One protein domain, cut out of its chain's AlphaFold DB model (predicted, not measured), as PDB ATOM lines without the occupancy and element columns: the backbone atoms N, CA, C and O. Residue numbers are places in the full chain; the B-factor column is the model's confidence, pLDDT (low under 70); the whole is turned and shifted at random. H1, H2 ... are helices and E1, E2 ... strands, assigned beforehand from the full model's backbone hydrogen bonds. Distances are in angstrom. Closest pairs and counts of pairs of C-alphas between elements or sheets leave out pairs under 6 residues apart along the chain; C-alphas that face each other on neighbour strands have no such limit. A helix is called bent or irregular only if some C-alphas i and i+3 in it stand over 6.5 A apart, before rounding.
ATOM      1  N   PHE A 100     -23.884  53.286 -15.905       88.62
ATOM      2  CA  PHE A 100     -23.473  52.930 -17.251       88.62
ATOM      3  C   PHE A 100     -22.018  52.470 -17.257       88.62
ATOM      4  O   PHE A 100     -21.146  53.096 -16.648       88.62
ATOM      5  N   VAL A 101     -21.744  51.383 -17.972       90.56
ATOM      6  CA  VAL A 101     -20.385  50.904 -18.229       90.56
ATOM      7  C   VAL A 101     -20.204  50.709 -19.721       90.56
ATOM      8  O   VAL A 101     -21.020  50.062 -20.363       90.56
ATOM      9  N   SER A 102     -19.107  51.210 -20.273       89.56
ATOM     10  CA  SER A 102     -18.693  50.916 -21.645       89.56
ATOM     11  C   SER A 102     -17.450  50.035 -21.659       89.56
ATOM     12  O   SER A 102     -16.499  50.271 -20.910       89.56
ATOM     13  N   PHE A 103     -17.428  49.041 -22.542       88.62
ATOM     14  CA  PHE A 103     -16.304  48.139 -22.729       88.62
ATOM     15  C   PHE A 103     -15.993  47.957 -24.214       88.62
ATOM     16  O   PHE A 103     -16.768  47.357 -24.959       88.62
ATOM     17  N   ASN A 104     -14.816  48.432 -24.624       87.00
ATOM     18  CA  ASN A 104     -14.239  48.119 -25.925       87.00
ATOM     19  C   ASN A 104     -13.357  46.869 -25.798       87.00
ATOM     20  O   ASN A 104     -12.249  46.922 -25.258       87.00
ATOM     21  N   GLY A 105     -13.878  45.740 -26.278       78.88
ATOM     22  CA  GLY A 105     -13.193  44.450 -26.237       78.88
ATOM     23  C   GLY A 105     -12.508  44.060 -27.544       78.88
ATOM     24  O   GLY A 105     -11.669  43.157 -27.512       78.88
ATOM     25  N   LYS A 106     -12.856  44.699 -28.672       79.44
ATOM     26  CA  LYS A 106     -12.553  44.330 -30.076       79.44
ATOM     27  C   LYS A 106     -12.940  42.901 -30.478       79.44
ATOM     28  O   LYS A 106     -13.670  42.678 -31.437       79.44
ATOM     29  N   ASN A 107     -12.409  41.912 -29.764       82.19
ATOM     30  CA  ASN A 107     -12.678  40.491 -29.905       82.19
ATOM     31  C   ASN A 107     -13.265  39.946 -28.597       82.19
ATOM     32  O   ASN A 107     -12.563  39.819 -27.588       82.19
ATOM     33  N   PHE A 108     -14.548  39.588 -28.628       85.19
ATOM     34  CA  PHE A 108     -15.256  39.078 -27.459       85.19
ATOM     35  C   PHE A 108     -14.669  37.760 -26.929       85.19
ATOM     36  O   PHE A 108     -14.474  37.619 -25.721       85.19
ATOM     37  N   LYS A 109     -14.297  36.817 -27.808       86.31
ATOM     38  CA  LYS A 109     -13.784  35.492 -27.399       86.31
ATOM     39  C   LYS A 109     -12.544  35.575 -26.516       86.31
ATOM     40  O   LYS A 109     -12.364  34.732 -25.644       86.31
ATOM     41  N   THR A 110     -11.690  36.571 -26.728       88.56
ATOM     42  CA  THR A 110     -10.470  36.750 -25.929       88.56
ATOM     43  C   THR A 110     -10.687  37.598 -24.680       88.56
ATOM     44  O   THR A 110      -9.827  37.597 -23.806       88.56
ATOM     45  N   ASN A 111     -11.812  38.314 -24.580       89.62
ATOM     46  CA  ASN A 111     -12.019  39.358 -23.574       89.62
ATOM     47  C   ASN A 111     -13.240  39.154 -22.664       89.62
ATOM     48  O   ASN A 111     -13.409  39.920 -21.717       89.62
ATOM     49  N   TYR A 112     -14.062  38.125 -22.880       91.00
ATOM     50  CA  TYR A 112     -15.274  37.908 -22.080       91.00
ATOM     51  C   TYR A 112     -14.993  37.733 -20.574       91.00
ATOM     52  O   TYR A 112     -15.753  38.236 -19.757       91.00
ATOM     53  N   LEU A 113     -13.865  37.124 -20.181       93.88
ATOM     54  CA  LEU A 113     -13.483  37.010 -18.762       93.88
ATOM     55  C   LEU A 113     -13.176  38.369 -18.119       93.88
ATOM     56  O   LEU A 113     -13.388  38.562 -16.923       93.88
ATOM     57  N   THR A 114     -12.644  39.313 -18.897       93.94
ATOM     58  CA  THR A 114     -12.451  40.697 -18.446       93.94
ATOM     59  C   THR A 114     -13.803  41.376 -18.284       93.94
ATOM     60  O   THR A 114     -14.036  42.031 -17.268       93.94
ATOM     61  N   LEU A 115     -14.710  41.163 -19.239       91.94
ATOM     62  CA  LEU A 115     -16.064  41.692 -19.173       91.94
ATOM     63  C   LEU A 115     -16.827  41.166 -17.948       91.94
ATOM     64  O   LEU A 115     -17.437  41.956 -17.236       91.94
ATOM     65  N   ASP A 116     -16.718  39.874 -17.630       94.00
ATOM     66  CA  ASP A 116     -17.341  39.293 -16.434       94.00
ATOM     67  C   ASP A 116     -16.877  39.988 -15.153       94.00
ATOM     68  O   ASP A 116     -17.683  40.302 -14.281       94.00
ATOM     69  N   LYS A 117     -15.571  40.267 -15.041       95.50
ATOM     70  CA  LYS A 117     -15.006  40.981 -13.887       95.50
ATOM     71  C   LYS A 117     -15.533  42.408 -13.799       95.50
ATOM     72  O   LYS A 117     -15.785  42.889 -12.700       95.50
ATOM     73  N   ILE A 118     -15.687  43.084 -14.937       92.88
ATOM     74  CA  ILE A 118     -16.254  44.433 -15.004       92.88
ATOM     75  C   ILE A 118     -17.720  44.411 -14.560       92.88
ATOM     76  O   ILE A 118     -18.098  45.233 -13.726       92.88
ATOM     77  N   ILE A 119     -18.516  43.465 -15.060       92.69
ATOM     78  CA  ILE A 119     -19.925  43.303 -14.683       92.69
ATOM     79  C   ILE A 119     -20.046  43.008 -13.188       92.69
ATOM     80  O   ILE A 119     -20.806  43.681 -12.501       92.69
ATOM     81  N   LEU A 120     -19.273  42.048 -12.675       93.62
ATOM     82  CA  LEU A 120     -19.309  41.659 -11.267       93.62
ATOM     83  C   LEU A 120     -18.891  42.807 -10.340       93.62
ATOM     84  O   LEU A 120     -19.449  42.963  -9.260       93.62
ATOM     85  N   LYS A 121     -17.896  43.604 -10.748       95.00
ATOM     86  CA  LYS A 121     -17.363  44.698  -9.929       95.00
ATOM     87  C   LYS A 121     -18.273  45.922  -9.907       95.00
ATOM     88  O   LYS A 121     -18.383  46.563  -8.867       95.00
ATOM     89  N   ASN A 122     -18.820  46.305 -11.057       92.25
ATOM     90  CA  ASN A 122     -19.524  47.581 -11.196       92.25
ATOM     91  C   ASN A 122     -21.038  47.434 -11.072       92.25
ATOM     92  O   ASN A 122     -21.694  48.413 -10.721       92.25
ATOM     93  N   ASP A 123     -21.559  46.233 -11.339       91.88
ATOM     94  CA  ASP A 123     -22.986  45.931 -11.344       91.88
ATOM     95  C   ASP A 123     -23.790  46.971 -12.151       91.88
ATOM     96  O   ASP A 123     -24.584  47.712 -11.573       91.88
ATOM     97  N   PRO A 124     -23.497  47.135 -13.460       91.94
ATOM     98  CA  PRO A 124     -24.100  48.204 -14.248       91.94
ATOM     99  C   PRO A 124     -25.573  47.929 -14.559       91.94
ATOM    100  O   PRO A 124     -25.939  46.787 -14.829       91.94
ATOM    101  N   ASP A 125     -26.365  49.001 -14.615       86.62
ATOM    102  CA  ASP A 125     -27.750  49.012 -15.109       86.62
ATOM    103  C   ASP A 125     -27.800  48.976 -16.648       86.62
ATOM    104  O   ASP A 125     -28.763  48.516 -17.259       86.62
ATOM    105  N   ALA A 126     -26.728  49.439 -17.294       87.56
ATOM    106  CA  ALA A 126     -26.552  49.324 -18.731       87.56
ATOM    107  C   ALA A 126     -25.077  49.145 -19.110       87.56
ATOM    108  O   ALA A 126     -24.181  49.828 -18.604       87.56
ATOM    109  N   LEU A 127     -24.828  48.213 -20.027       89.25
ATOM    110  CA  LEU A 127     -23.499  47.864 -20.514       89.25
ATOM    111  C   LEU A 127     -23.406  48.088 -22.028       89.25
ATOM    112  O   LEU A 127     -24.090  47.436 -22.810       89.25
ATOM    113  N   PHE A 128     -22.494  48.961 -22.444       87.62
ATOM    114  CA  PHE A 128     -22.188  49.227 -23.846       87.62
ATOM    115  C   PHE A 128     -20.991  48.396 -24.293       87.62
ATOM    116  O   PHE A 128     -19.889  48.514 -23.755       87.62
ATOM    117  N   LEU A 129     -21.201  47.554 -25.295       85.88
ATOM    118  CA  LEU A 129     -20.172  46.728 -25.908       85.88
ATOM    119  C   LEU A 129     -19.718  47.378 -27.216       85.88
ATOM    120  O   LEU A 129     -20.362  47.210 -28.251       85.88
ATOM    121  N   CYS A 130     -18.608  48.116 -27.148       83.19
ATOM    122  CA  CYS A 130     -18.094  48.939 -28.243       83.19
ATOM    123  C   CYS A 130     -17.094  48.178 -29.122       83.19
ATOM    124  O   CYS A 130     -16.327  47.355 -28.612       83.19
ATOM    125  N   GLU A 131     -17.076  48.488 -30.425       72.75
ATOM    126  CA  GLU A 131     -16.158  47.916 -31.434       72.75
ATOM    127  C   GLU A 131     -16.097  46.377 -31.421       72.75
ATOM    128  O   GLU A 131     -15.104  45.761 -31.818       72.75
ATOM    129  N   ASN A 132     -17.149  45.724 -30.930       72.94
ATOM    130  CA  ASN A 132     -17.222  44.278 -30.943       72.94
ATOM    131  C   ASN A 132     -17.748  43.856 -32.301       72.94
ATOM    132  O   ASN A 132     -18.949  43.810 -32.536       72.94
ATOM    133  N   TRP A 133     -16.812  43.536 -33.182       73.38
ATOM    134  CA  TRP A 133     -17.096  42.874 -34.438       73.38
ATOM    135  C   TRP A 133     -17.381  41.409 -34.125       73.38
ATOM    136  O   TRP A 133     -16.462  40.654 -33.786       73.38
ATOM    137  N   LEU A 134     -18.641  40.993 -34.201       76.25
ATOM    138  CA  LEU A 134     -19.060  39.650 -33.812       76.25
ATOM    139  C   LEU A 134     -19.500  38.808 -34.998       76.25
ATOM    140  O   LEU A 134     -19.983  39.299 -36.015       76.25
ATOM    141  N   LYS A 135     -19.315  37.505 -34.838       78.81
ATOM    142  CA  LYS A 135     -19.932  36.460 -35.648       78.81
ATOM    143  C   LYS A 135     -21.219  35.972 -34.986       78.81
ATOM    144  O   LYS A 135     -21.388  36.129 -33.775       78.81
ATOM    145  N   SER A 136     -22.080  35.303 -35.751       76.88
ATOM    146  CA  SER A 136     -23.345  34.742 -35.257       76.88
ATOM    147  C   SER A 136     -23.147  33.852 -34.025       76.88
ATOM    148  O   SER A 136     -23.906  33.935 -33.061       76.88
ATOM    149  N   GLU A 137     -22.083  33.040 -33.998       81.38
ATOM    150  CA  GLU A 137     -21.818  32.159 -32.854       81.38
ATOM    151  C   GLU A 137     -21.392  32.942 -31.605       81.38
ATOM    152  O   GLU A 137     -21.630  32.506 -30.482       81.38
ATOM    153  N   GLU A 138     -20.753  34.101 -31.775       83.12
ATOM    154  CA  GLU A 138     -20.336  34.954 -30.659       83.12
ATOM    155  C   GLU A 138     -21.527  35.677 -30.028       83.12
ATOM    156  O   GLU A 138     -21.557  35.816 -28.807       83.12
ATOM    157  N   ILE A 139     -22.538  36.051 -30.820       81.31
ATOM    158  CA  ILE A 139     -23.815  36.553 -30.291       81.31
ATOM    159  C   ILE A 139     -24.469  35.503 -29.406       81.31
ATOM    160  O   ILE A 139     -24.881  35.813 -28.292       81.31
ATOM    161  N   TYR A 140     -24.528  34.254 -29.869       84.25
ATOM    162  CA  TYR A 140     -25.109  33.172 -29.080       84.25
ATOM    163  C   TYR A 140     -24.373  32.980 -27.746       84.25
ATOM    164  O   TYR A 140     -25.008  32.827 -26.703       84.25
ATOM    165  N   LEU A 141     -23.037  33.057 -27.754       86.62
ATOM    166  CA  LEU A 141     -22.230  32.990 -26.531       86.62
ATOM    167  C   LEU A 141     -22.538  34.138 -25.566       86.62
ATOM    168  O   LEU A 141     -22.658  33.906 -24.365       86.62
ATOM    169  N   ILE A 142     -22.655  35.359 -26.082       87.12
ATOM    170  CA  ILE A 142     -22.981  36.551 -25.301       87.12
ATOM    171  C   ILE A 142     -24.378  36.425 -24.688       87.12
ATOM    172  O   ILE A 142     -24.527  36.589 -23.475       87.12
ATOM    173  N   ASN A 143     -25.368  36.061 -25.506       85.31
ATOM    174  CA  ASN A 143     -26.752  35.915 -25.081       85.31
ATOM    175  C   ASN A 143     -26.861  34.863 -23.975       85.31
ATOM    176  O   ASN A 143     -27.283  35.169 -22.869       85.31
ATOM    177  N   ASN A 144     -26.343  33.656 -24.198       89.19
ATOM    178  CA  ASN A 144     -26.368  32.603 -23.180       89.19
ATOM    179  C   ASN A 144     -25.633  32.969 -21.892       89.19
ATOM    180  O   ASN A 144     -25.975  32.468 -20.823       89.19
ATOM    181  N   ARG A 145     -24.583  33.793 -21.984       90.69
ATOM    182  CA  ARG A 145     -23.785  34.156 -20.817       90.69
ATOM    183  C   ARG A 145     -24.474  35.198 -19.949       90.69
ATOM    184  O   ARG A 145     -24.325  35.113 -18.735       90.69
ATOM    185  N   TYR A 146     -25.202  36.152 -20.530       90.44
ATOM    186  CA  TYR A 146     -25.742  37.290 -19.775       90.44
ATOM    187  C   TYR A 146     -27.270  37.465 -19.848       90.44
ATOM    188  O   TYR A 146     -27.786  38.351 -19.171       90.44
ATOM    189  N   ASN A 147     -28.010  36.617 -20.576       87.19
ATOM    190  CA  ASN A 147     -29.479  36.691 -20.716       87.19
ATOM    191  C   ASN A 147     -30.251  36.583 -19.397       87.19
ATOM    192  O   ASN A 147     -31.372  37.060 -19.295       87.19
ATOM    193  N   HIS A 148     -29.661  35.956 -18.382       87.88
ATOM    194  CA  HIS A 148     -30.261  35.848 -17.057       87.88
ATOM    195  C   HIS A 148     -30.321  37.194 -16.319       87.88
ATOM    196  O   HIS A 148     -31.012  37.297 -15.310       87.88
ATOM    197  N   LYS A 149     -29.566  38.199 -16.781       86.38
ATOM    198  CA  LYS A 149     -29.461  39.513 -16.141       86.38
ATOM    199  C   LYS A 149     -29.781  40.675 -17.079       86.38
ATOM    200  O   LYS A 149     -30.309  41.679 -16.616       86.38
ATOM    201  N   TYR A 150     -29.437  40.558 -18.356       87.19
ATOM    202  CA  TYR A 150     -29.548  41.651 -19.310       87.19
ATOM    203  C   TYR A 150     -30.451  41.282 -20.475       87.19
ATOM    204  O   TYR A 150     -30.335  40.197 -21.048       87.19
ATOM    205  N   ASN A 151     -31.260  42.249 -20.891       83.94
ATOM    206  CA  ASN A 151     -31.884  42.232 -22.201       83.94
ATOM    207  C   ASN A 151     -30.869  42.698 -23.248       83.94
ATOM    208  O   ASN A 151     -30.164  43.695 -23.067       83.94
ATOM    209  N   PHE A 152     -30.789  41.960 -24.349       80.94
ATOM    210  CA  PHE A 152     -29.863  42.256 -25.432       80.94
ATOM    211  C   PHE A 152     -30.528  43.085 -26.511       80.94
ATOM    212  O   PHE A 152     -31.508  42.651 -27.112       80.94
ATOM    213  N   ILE A 153     -29.931  44.238 -26.797       74.81
ATOM    214  CA  ILE A 153     -30.301  45.074 -27.929       74.81
ATOM    215  C   ILE A 153     -29.101  45.102 -28.871       74.81
ATOM    216  O   ILE A 153     -28.020  45.597 -28.532       74.81
ATOM    217  N   TYR A 154     -29.283  44.527 -30.054       73.88
ATOM    218  CA  TYR A 154     -28.316  44.604 -31.138       73.88
ATOM    219  C   TYR A 154     -29.056  44.729 -32.466       73.88
ATOM    220  O   TYR A 154     -30.103  44.117 -32.667       73.88
ATOM    221  N   GLN A 155     -28.473  45.499 -33.375       65.44
ATOM    222  CA  GLN A 155     -28.915  45.625 -34.755       65.44
ATOM    223  C   GLN A 155     -27.767  45.123 -35.631       65.44
ATOM    224  O   GLN A 155     -26.641  45.593 -35.460       65.44
ATOM    225  N   PRO A 156     -27.967  44.099 -36.477       62.97
ATOM    226  CA  PRO A 156     -26.947  43.722 -37.443       62.97
ATOM    227  C   PRO A 156     -26.746  44.867 -38.442       62.97
ATOM    228  O   PRO A 156     -27.721  45.436 -38.926       62.97
ATOM    229  N   ASP A 157     -25.492  45.164 -38.775       58.06
ATOM    230  CA  ASP A 157     -25.135  46.174 -39.786       58.06
ATOM    231  C   ASP A 157     -25.406  45.666 -41.216       58.06
ATOM    232  O   ASP A 157     -25.478  46.414 -42.184       58.06
ATOM    233  N   MET A 158     -25.590  44.352 -41.367       58.94
ATOM    234  CA  MET A 158     -25.858  43.726 -42.655       58.94
ATOM    235  C   MET A 158     -27.137  42.910 -42.629       58.94
ATOM    236  O   MET A 158     -27.470  42.251 -41.640       58.94
ATOM    237  N   ASN A 159     -27.826  42.901 -43.769       64.50
ATOM    238  CA  ASN A 159     -28.944  42.004 -43.984       64.50
ATOM    239  C   ASN A 159     -28.474  40.558 -43.772       64.50
ATOM    240  O   ASN A 159     -27.487  40.127 -44.370       64.50
ATOM    241  N   LEU A 160     -29.182  39.803 -42.925       64.44
ATOM    242  CA  LEU A 160     -28.816  38.426 -42.586       64.44
ATOM    243  C   LEU A 160     -28.674  37.542 -43.835       64.44
ATOM    244  O   LEU A 160     -27.830  36.649 -43.854       64.44
ATOM    245  N   SER A 161     -29.450  37.821 -44.889       66.88
ATOM    246  CA  SER A 161     -29.376  37.101 -46.165       66.88
ATOM    247  C   SER A 161     -28.093  37.361 -46.963       66.88
ATOM    248  O   SER A 161     -27.760  36.583 -47.849       66.88
ATOM    249  N   GLU A 162     -27.365  38.440 -46.675       63.12
ATOM    250  CA  GLU A 162     -26.124  38.816 -47.369       63.12
ATOM    251  C   GLU A 162     -24.864  38.357 -46.617       63.12
ATOM    252  O   GLU A 162     -23.758  38.377 -47.167       63.12
ATOM    253  N   ILE A 163     -25.026  37.877 -45.378       64.25
ATOM    254  CA  ILE A 163     -23.929  37.460 -44.496       64.25
ATOM    255  C   ILE A 163     -23.103  36.320 -45.097       64.25
ATOM    256  O   ILE A 163     -21.885  36.305 -44.925       64.25
ATOM    257  N   GLU A 164     -23.727  35.385 -45.820       62.66
ATOM    258  CA  GLU A 164     -23.034  34.211 -46.371       62.66
ATOM    259  C   GLU A 164     -21.916  34.581 -47.359       62.66
ATOM    260  O   GLU A 164     -20.923  33.861 -47.475       62.66
ATOM    261  N   ASN A 165     -22.034  35.735 -48.023       60.31
ATOM    262  CA  ASN A 165     -21.069  36.203 -49.018       60.31
ATOM    263  C   ASN A 165     -20.057  37.211 -48.458       60.31
ATOM    264  O   ASN A 165     -19.075  37.548 -49.131       60.31
ATOM    265  N   PHE A 166     -20.260  37.701 -47.235       57.00
ATOM    266  CA  PHE A 166     -19.427  38.750 -46.670       57.00
ATOM    267  C   PHE A 166     -18.241  38.163 -45.894       57.00
ATOM    268  O   PHE A 166     -18.388  37.362 -44.975       57.00
ATOM    269  N   LYS A 167     -17.020  38.599 -46.226       55.41
ATOM    270  CA  LYS A 167     -15.796  38.195 -45.498       55.41
ATOM    271  C   LYS A 167     -15.585  38.959 -44.179       55.41
ATOM    272  O   LYS A 167     -14.588  38.729 -43.493       55.41
ATOM    273  N   GLY A 168     -16.488  39.881 -43.848       59.06
ATOM    274  CA  GLY A 168     -16.472  40.691 -42.628       59.06
ATOM    275  C   GLY A 168     -17.270  40.078 -41.476       59.06
ATOM    276  O   GLY A 168     -17.799  38.973 -41.568       59.06
ATOM    277  N   ARG A 169     -17.323  40.795 -40.353       58.75
ATOM    278  CA  ARG A 169     -18.101  40.395 -39.177       58.75
ATOM    279  C   ARG A 169     -19.404  41.202 -39.164       58.75
ATOM    280  O   ARG A 169     -19.316  42.420 -39.065       58.75
ATOM    281  N   PRO A 170     -20.569  40.554 -39.303       57.56
ATOM    282  CA  PRO A 170     -21.820  41.233 -39.649       57.56
ATOM    283  C   PRO A 170     -22.535  41.934 -38.501       57.56
ATOM    284  O   PRO A 170     -23.532  42.618 -38.712       57.56
ATOM    285  N   PHE A 171     -22.029  41.761 -37.286       57.62
ATOM    286  CA  PHE A 171     -22.640  42.308 -36.094       57.62
ATOM    287  C   PHE A 171     -21.656  43.264 -35.423       57.62
ATOM    288  O   PHE A 171     -20.752  42.833 -34.708       57.62
ATOM    289  N   GLY A 172     -21.835  44.552 -35.682       52.75
ATOM    290  CA  GLY A 172     -21.299  45.684 -34.931       52.75
ATOM    291  C   GLY A 172     -22.441  46.690 -34.917       52.75
ATOM    292  O   GLY A 172     -22.928  47.004 -35.986       52.75
ATOM    293  N   GLY A 173     -22.990  47.012 -33.743       52.66
ATOM    294  CA  GLY A 173     -24.407  47.398 -33.644       52.66
ATOM    295  C   GLY A 173     -24.814  48.773 -34.181       52.66
ATOM    296  O   GLY A 173     -24.732  48.983 -35.377       52.66
ATOM    297  N   VAL A 174     -25.333  49.677 -33.338       52.81
ATOM    298  CA  VAL A 174     -25.869  50.979 -33.798       52.81
ATOM    299  C   VAL A 174     -24.795  51.737 -34.568       52.81
ATOM    300  O   VAL A 174     -23.835  52.245 -33.986       52.81
ATOM    301  N   TRP A 175     -24.938  51.733 -35.887       58.06
ATOM    302  CA  TRP A 175     -23.987  52.313 -36.809       58.06
ATOM    303  C   TRP A 175     -24.263  53.808 -36.893       58.06
ATOM    304  O   TRP A 175     -25.389  54.230 -37.152       58.06
ATOM    305  N   LEU A 176     -23.234  54.623 -36.674       56.25
ATOM    306  CA  LEU A 176     -23.271  56.004 -37.137       56.25
ATOM    307  C   LEU A 176     -23.185  55.959 -38.662       56.25
ATOM    308  O   LEU A 176     -22.158  55.512 -39.183       56.25
ATOM    309  N   PRO A 177     -24.239  56.363 -39.389       58.31
ATOM    310  CA  PRO A 177     -24.245  56.183 -40.818       58.31
ATOM    311  C   PRO A 177     -23.196  57.050 -41.497       58.31
ATOM    312  O   PRO A 177     -22.976  58.202 -41.121       58.31
ATOM    313  N   PHE A 178     -22.597  56.488 -42.543       58.62
ATOM    314  CA  PHE A 178     -21.742  57.236 -43.449       58.62
ATOM    315  C   PHE A 178     -22.534  58.373 -44.108       58.62
ATOM    316  O   PHE A 178     -23.667  58.171 -44.547       58.62
ATOM    317  N   ASP A 179     -21.928  59.553 -44.196       60.97
ATOM    318  CA  ASP A 179     -22.516  60.769 -44.747       60.97
ATOM    319  C   ASP A 179     -22.182  60.763 -46.220       60.97
ATOM    320  O   ASP A 179     -21.128  61.201 -46.687       60.97
ATOM    321  N   ASP A 180     -23.121  60.205 -46.958       70.88
ATOM    322  CA  ASP A 180     -23.165  60.282 -48.403       70.88
ATOM    323  C   ASP A 180     -23.832  61.582 -48.893       70.88
ATOM    324  O   ASP A 180     -24.050  61.747 -50.094       70.88
ATOM    325  N   GLY A 181     -24.146  62.518 -47.987       75.00
ATOM    326  CA  GLY A 181     -24.893  63.741 -48.259       75.00
ATOM    327  C   GLY A 181     -26.408  63.542 -48.354       75.00
ATOM    328  O   GLY A 181     -27.118  64.506 -48.655       75.00
ATOM    329  N   SER A 182     -26.925  62.328 -48.131       77.12
ATOM    330  CA  SER A 182     -28.364  62.059 -48.146       77.12
ATOM    331  C   SER A 182     -29.036  62.421 -46.817       77.12
ATOM    332  O   SER A 182     -28.456  62.324 -45.739       77.12
ATOM    333  N   LEU A 183     -30.313  62.806 -46.887       79.31
ATOM    334  CA  LEU A 183     -31.148  63.026 -45.698       79.31
ATOM    335  C   LEU A 183     -31.694  61.718 -45.104       79.31
ATOM    336  O   LEU A 183     -32.191  61.712 -43.981       79.31
ATOM    337  N   GLU A 184     -31.614  60.614 -45.848       77.62
ATOM    338  CA  GLU A 184     -32.135  59.311 -45.431       77.62
ATOM    339  C   GLU A 184     -31.310  58.722 -44.283       77.62
ATOM    340  O   GLU A 184     -31.860  58.226 -43.304       77.62
ATOM    341  N   LYS A 185     -29.983  58.843 -44.357       71.81
ATOM    342  CA  LYS A 185     -29.054  58.355 -43.332       71.81
ATOM    343  C   LYS A 185     -29.290  58.964 -41.942       71.81
ATOM    344  O   LYS A 185     -29.526  58.191 -41.012       71.81
ATOM    345  N   PRO A 186     -29.292  60.300 -41.758       71.75
ATOM    346  CA  PRO A 186     -29.575  60.893 -40.453       71.75
ATOM    347  C   PRO A 186     -31.005  60.613 -39.974       71.75
ATOM    348  O   PRO A 186     -31.212  60.464 -38.772       71.75
ATOM    349  N   ALA A 187     -31.983  60.496 -40.883       77.56
ATOM    350  CA  ALA A 187     -33.346  60.111 -40.515       77.56
ATOM    351  C   ALA A 187     -33.400  58.680 -39.956       77.56
ATOM    352  O   ALA A 187     -33.963  58.474 -38.884       77.56
ATOM    353  N   ASN A 188     -32.761  57.716 -40.624       73.88
ATOM    354  CA  ASN A 188     -32.685  56.330 -40.158       73.88
ATOM    355  C   ASN A 188     -31.946  56.223 -38.822       73.88
ATOM    356  O   ASN A 188     -32.452  55.591 -37.904       73.88
ATOM    357  N   PHE A 189     -30.819  56.924 -38.663       75.12
ATOM    358  CA  PHE A 189     -30.112  56.968 -37.383       75.12
ATOM    359  C   PHE A 189     -30.983  57.545 -36.262       75.12
ATOM    360  O   PHE A 189     -31.039  56.985 -35.173       75.12
ATOM    361  N   SER A 190     -31.710  58.636 -36.525       77.88
ATOM    362  CA  SER A 190     -32.643  59.195 -35.543       77.88
ATOM    363  C   SER A 190     -33.751  58.207 -35.180       77.88
ATOM    364  O   SER A 190     -34.128  58.144 -34.013       77.88
ATOM    365  N   LEU A 191     -34.268  57.440 -36.145       78.56
ATOM    366  CA  LEU A 191     -35.268  56.400 -35.895       78.56
ATOM    367  C   LEU A 191     -34.697  55.258 -35.048       78.56
ATOM    368  O   LEU A 191     -35.362  54.830 -34.108       78.56
ATOM    369  N   ASP A 192     -33.475  54.804 -35.335       74.44
ATOM    370  CA  ASP A 192     -32.796  53.762 -34.559       74.44
ATOM    371  C   ASP A 192     -32.561  54.222 -33.111       74.44
ATOM    372  O   ASP A 192     -32.872  53.492 -32.168       74.44
ATOM    373  N   ILE A 193     -32.093  55.463 -32.910       77.56
ATOM    374  CA  ILE A 193     -31.933  56.055 -31.575       77.56
ATOM    375  C   ILE A 193     -33.278  56.142 -30.853       77.56
ATOM    376  O   ILE A 193     -33.377  55.664 -29.727       77.56
ATOM    377  N   SER A 194     -34.327  56.661 -31.496       79.12
ATOM    378  CA  SER A 194     -35.659  56.734 -30.884       79.12
ATOM    379  C   SER A 194     -36.233  55.354 -30.550       79.12
ATOM    380  O   SER A 194     -36.912  55.200 -29.536       79.12
ATOM    381  N   ALA A 195     -35.956  54.328 -31.357       77.19
ATOM    382  CA  ALA A 195     -36.358  52.959 -31.053       77.19
ATOM    383  C   ALA A 195     -35.626  52.419 -29.815       77.19
ATOM    384  O   ALA A 195     -36.248  51.794 -28.954       77.19
ATOM    385  N   ILE A 196     -34.323  52.689 -29.687       76.12
ATOM    386  CA  ILE A 196     -33.531  52.308 -28.510       76.12
ATOM    387  C   ILE A 196     -34.012  53.055 -27.267       76.12
ATOM    388  O   ILE A 196     -34.206  52.426 -26.229       76.12
ATOM    389  N   GLU A 197     -34.246  54.362 -27.370       80.88
ATOM    390  CA  GLU A 197     -34.810  55.179 -26.293       80.88
ATOM    391  C   GLU A 197     -36.154  54.615 -25.835       80.88
ATOM    392  O   GLU A 197     -36.333  54.368 -24.646       80.88
ATOM    393  N   ALA A 198     -37.056  54.291 -26.765       79.88
ATOM    394  CA  ALA A 198     -38.341  53.687 -26.435       79.88
ATOM    395  C   ALA A 198     -38.189  52.325 -25.735       79.88
ATOM    396  O   ALA A 198     -38.932  52.034 -24.796       79.88
ATOM    397  N   ILE A 199     -37.235  51.483 -26.148       76.19
ATOM    398  CA  ILE A 199     -36.961  50.208 -25.465       76.19
ATOM    399  C   ILE A 199     -36.451  50.459 -24.039       76.19
ATOM    400  O   ILE A 199     -36.874  49.767 -23.113       76.19
ATOM    401  N   ILE A 200     -35.568  51.444 -23.857       77.31
ATOM    402  CA  ILE A 200     -35.010  51.805 -22.549       77.31
ATOM    403  C   ILE A 200     -36.099  52.374 -21.631       77.31
ATOM    404  O   ILE A 200     -36.211  51.940 -20.490       77.31
ATOM    405  N   GLU A 201     -36.922  53.304 -22.115       81.06
ATOM    406  CA  GLU A 201     -37.977  53.959 -21.330       81.06
ATOM    407  C   GLU A 201     -39.075  52.997 -20.867       81.06
ATOM    408  O   GLU A 201     -39.646  53.182 -19.792       81.06
ATOM    409  N   ASN A 202     -39.382  51.977 -21.672       78.38
ATOM    410  CA  ASN A 202     -40.448  51.016 -21.383       78.38
ATOM    411  C   ASN A 202     -39.968  49.772 -20.630       78.38
ATOM    412  O   ASN A 202     -40.730  48.816 -20.479       78.38
ATOM    413  N   SER A 203     -38.716  49.748 -20.182       72.81
ATOM    414  CA  SER A 203     -38.143  48.569 -19.556       72.81
ATOM    415  C   SER A 203     -37.685  48.831 -18.140       72.81
ATOM    416  O   SER A 203     -36.861  49.697 -17.869       72.81
ATOM    417  N   ASP A 204     -38.140  47.951 -17.255       76.38
ATOM    418  CA  ASP A 204     -37.648  47.841 -15.884       76.38
ATOM    419  C   ASP A 204     -36.334  47.034 -15.802       76.38
ATOM    420  O   ASP A 204     -35.811  46.779 -14.719       76.38
ATOM    421  N   SER A 205     -35.825  46.561 -16.947       73.75
ATOM    422  CA  SER A 205     -34.679  45.657 -17.046       73.75
ATOM    423  C   SER A 205     -33.378  46.369 -17.398       73.75
ATOM    424  O   SER A 205     -33.351  47.379 -18.094       73.75
ATOM    425  N   ILE A 206     -32.287  45.738 -16.979       77.38
ATOM    426  CA  ILE A 206     -30.906  46.092 -17.293       77.38
ATOM    427  C   ILE A 206     -30.594  45.679 -18.744       77.38
ATOM    428  O   ILE A 206     -31.029  44.617 -19.198       77.38
ATOM    429  N   PHE A 207     -29.819  46.480 -19.482       80.44
ATOM    430  CA  PHE A 207     -29.565  46.240 -20.909       80.44
ATOM    431  C   PHE A 207     -28.096  46.099 -21.284       80.44
ATOM    432  O   PHE A 207     -27.222  46.759 -20.725       80.44
ATOM    433  N   ILE A 208     -27.833  45.271 -22.295       74.56
ATOM    434  CA  ILE A 208     -26.581  45.310 -23.048       74.56
ATOM    435  C   ILE A 208     -26.876  45.907 -24.413       74.56
ATOM    436  O   ILE A 208     -27.625  45.323 -25.199       74.56
ATOM    437  N   LEU A 209     -26.242  47.042 -24.694       76.38
ATOM    438  CA  LEU A 209     -26.296  47.678 -25.996       76.38
ATOM    439  C   LEU A 209     -24.986  47.427 -26.734       76.38
ATOM    440  O   LEU A 209     -23.892  47.766 -26.276       76.38
ATOM    441  N   MET A 210     -25.095  46.799 -27.891       73.12
ATOM    442  CA  MET A 210     -23.949  46.462 -28.723       73.12
ATOM    443  C   MET A 210     -23.916  47.449 -29.877       73.12
ATOM    444  O   MET A 210     -24.954  47.706 -30.475       73.12
ATOM    445  N   GLY A 211     -22.756  48.034 -30.166       66.75
ATOM    446  CA  GLY A 211     -22.656  49.112 -31.147       66.75
ATOM    447  C   GLY A 211     -21.236  49.349 -31.618       66.75
ATOM    448  O   GLY A 211     -20.296  49.268 -30.820       66.75
ATOM    449  N   ASP A 212     -21.071  49.655 -32.903       63.41
ATOM    450  CA  ASP A 212     -19.875  50.364 -33.343       63.41
ATOM    451  C   ASP A 212     -20.097  51.863 -33.125       63.41
ATOM    452  O   ASP A 212     -20.485  52.609 -34.017       63.41
ATOM    453  N   TRP A 213     -19.870  52.303 -31.887       62.50
ATOM    454  CA  TRP A 213     -20.001  53.708 -31.478       62.50
ATOM    455  C   TRP A 213     -18.863  54.594 -31.996       62.50
ATOM    456  O   TRP A 213     -18.703  55.734 -31.553       62.50
ATOM    457  N   ASN A 214     -18.014  54.057 -32.870       55.75
ATOM    458  CA  ASN A 214     -16.810  54.718 -33.318       55.75
ATOM    459  C   ASN A 214     -17.147  55.733 -34.413       55.75
ATOM    460  O   ASN A 214     -17.171  55.431 -35.603       55.75
ATOM    461  N   SER A 215     -17.355  56.978 -33.997       48.22
ATOM    462  CA  SER A 215     -17.135  58.136 -34.860       48.22
ATOM    463  C   SER A 215     -15.637  58.416 -34.898       48.22
ATOM    464  O   SER A 215     -15.105  59.181 -34.097       48.22
ATOM    465  N   ASP A 216     -14.906  57.745 -35.780       42.88
ATOM    466  CA  ASP A 216     -13.457  57.929 -35.881       42.88
ATOM    467  C   ASP A 216     -13.127  59.330 -36.436       42.88
ATOM    468  O   ASP A 216     -13.005  59.538 -37.641       42.88
ATOM    469  N   THR A 217     -12.975  60.315 -35.546       39.00
ATOM    470  CA  THR A 217     -12.678  61.717 -35.887       39.00
ATOM    471  C   THR A 217     -11.283  61.931 -36.477       39.00
ATOM    472  O   THR A 217     -10.982  63.023 -36.959       39.00
ATOM    473  N   LEU A 218     -10.395  60.931 -36.363       38.06
ATOM    474  CA  LEU A 218      -9.014  60.967 -36.861       38.06
ATOM    475  C   LEU A 218      -8.905  60.517 -38.316       38.06
ATOM    476  O   LEU A 218      -7.894  60.786 -38.973       38.06
ATOM    477  N   ARG A 219      -9.956  59.895 -38.859       45.72
ATOM    478  CA  ARG A 219     -10.141  59.888 -40.303       45.72
ATOM    479  C   ARG A 219     -10.340  61.350 -40.682       45.72
ATOM    480  O   ARG A 219     -11.198  62.053 -40.174       45.72
ATOM    481  N   THR A 220      -9.488  61.870 -41.551       44.22
ATOM    482  CA  THR A 220      -9.599  63.250 -42.054       44.22
ATOM    483  C   THR A 220     -10.878  63.479 -42.869       44.22
ATOM    484  O   THR A 220     -11.215  64.614 -43.204       44.22
ATOM    485  N   LYS A 221     -11.622  62.404 -43.145       42.62
ATOM    486  CA  LYS A 221     -13.062  62.437 -43.368       42.62
ATOM    487  C   LYS A 221     -13.686  62.492 -41.983       42.62
ATOM    488  O   LYS A 221     -13.600  61.499 -41.275       42.62
ATOM    489  N   ARG A 222     -14.155  63.696 -41.629       39.00
ATOM    490  CA  ARG A 222     -14.808  64.099 -40.374       39.00
ATOM    491  C   ARG A 222     -15.758  63.003 -39.868       39.00
ATOM    492  O   ARG A 222     -16.031  62.046 -40.577       39.00
ATOM    493  N   PHE A 223     -16.389  63.211 -38.715       44.81
ATOM    494  CA  PHE A 223     -17.779  62.763 -38.630       44.81
ATOM    495  C   PHE A 223     -18.415  62.999 -39.995       44.81
ATOM    496  O   PHE A 223     -18.414  64.130 -40.495       44.81
ATOM    497  N   ASP A 224     -18.804  61.916 -40.638       42.94
ATOM    498  CA  ASP A 224     -19.784  61.965 -41.685       42.94
ATOM    499  C   ASP A 224     -20.860  62.931 -41.167       42.94
ATOM    500  O   ASP A 224     -21.330  62.725 -40.049       42.94
ATOM    501  N   LYS A 225     -21.051  64.100 -41.805       43.19
ATOM    502  CA  LYS A 225     -21.718  65.250 -41.179       43.19
ATOM    503  C   LYS A 225     -23.124  64.854 -40.749       43.19
ATOM    504  O   LYS A 225     -24.083  64.951 -41.507       43.19
ATOM    505  N   ILE A 226     -23.257  64.499 -39.487       46.28
ATOM    506  CA  ILE A 226     -24.523  64.470 -38.791       46.28
ATOM    507  C   ILE A 226     -24.506  65.750 -37.956       46.28
ATOM    508  O   ILE A 226     -23.919  65.781 -36.876       46.28
ATOM    509  N   LEU A 227     -25.135  66.784 -38.537       40.38
ATOM    510  CA  LEU A 227     -25.305  68.180 -38.080       40.38
ATOM    511  C   LEU A 227     -24.187  69.170 -38.467       40.38
ATOM    512  O   LEU A 227     -23.064  69.119 -37.922       40.38
TER     513      LEU A 227
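Overview. This is residues 100 to 227 of the 227 residues of the protein "Hypothetical protein" of Brachionus calyciflorus (UniProt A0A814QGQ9). A small parallel sheet of four strands has H1 and H2 side by side over one face, while the long helix H4 only grazes it with residues 196 to 200. H3 and the loops 166 to 183 and 212 to 227 lie beyond the strands' last residues. The 128 printed residues hold, in chain order, E1 H1 E2 H2 E3 H3 H4 E4; the sheet's order is E1 E2 E4 E3, and the class is mixed. The whole is compact, with a radius of gyration of the C-alphas of 15.3 A and spans of 43 by 35 by 31 A.

Arrangement. E2, residues 126 to 130, and E4, residues 206 to 211, are parallel at 15 degrees; N 127 and O 207 are 2.9 A apart. Edge strand E1, residues 100 to 104, is parallel to E2, with N 101 and O 126 3.0 A apart. Edge strand E3, residues 150 to 153, is parallel to E4, with N 151 and O 206 2.9 A apart. H1, residues 108 to 122, is on the sheet at a height of 9.6 A. H2, residues 136 to 146, is close to H1 but not clearly touching: the closest C-alphas, of Phe 108 and Glu 138, are 7.3 A apart. H1 and H2 with the sheet make two layers, helices on one face. H4, residues 184 to 201, comes closest to E3 at the C-alphas of Ile 196 and Ile 153, 7.9 A. H3, residues 160 to 165, is apart from H1, H2 and H4. Strand-helix-strand units, parallel neighbour strands joined through helices, are E1, H1, E2 and E3, H3 H4, E4; E2, H2, E3 is a split one, with E4 between its strands; their crossovers are right-handed. Every O i to N i+4 pair is within hydrogen-bond range in H2 and H4, 9 of 11 in H1 and 0 of 2 in H3, where 2 of 3 O i to N i+3 pairs are.

Along the chain. E1 begins at C-alpha 100 (-23.473, 52.930, -17.251), and E4, 16.4 A long, ends at C-alpha 211 (-22.656, 49.112, -31.147). H4 is 25.4 A long, H1 18.8 A and H2 15.9 A. H1 is irregular, with C-alphas 110 and 113 7.8 A apart, and H3 only just, with 161 and 164 7.0 A apart.

Size, cuts and confidence. The C-alphas farthest apart, of Lys 121 and Gly 181, are 43.5 A apart. The printed part has no cut; the link from H3 to H4, 18 residues, is long. The mean pLDDT of the printed part is 73.4, and residues 155 to 179 and 211 to 227 are under 70.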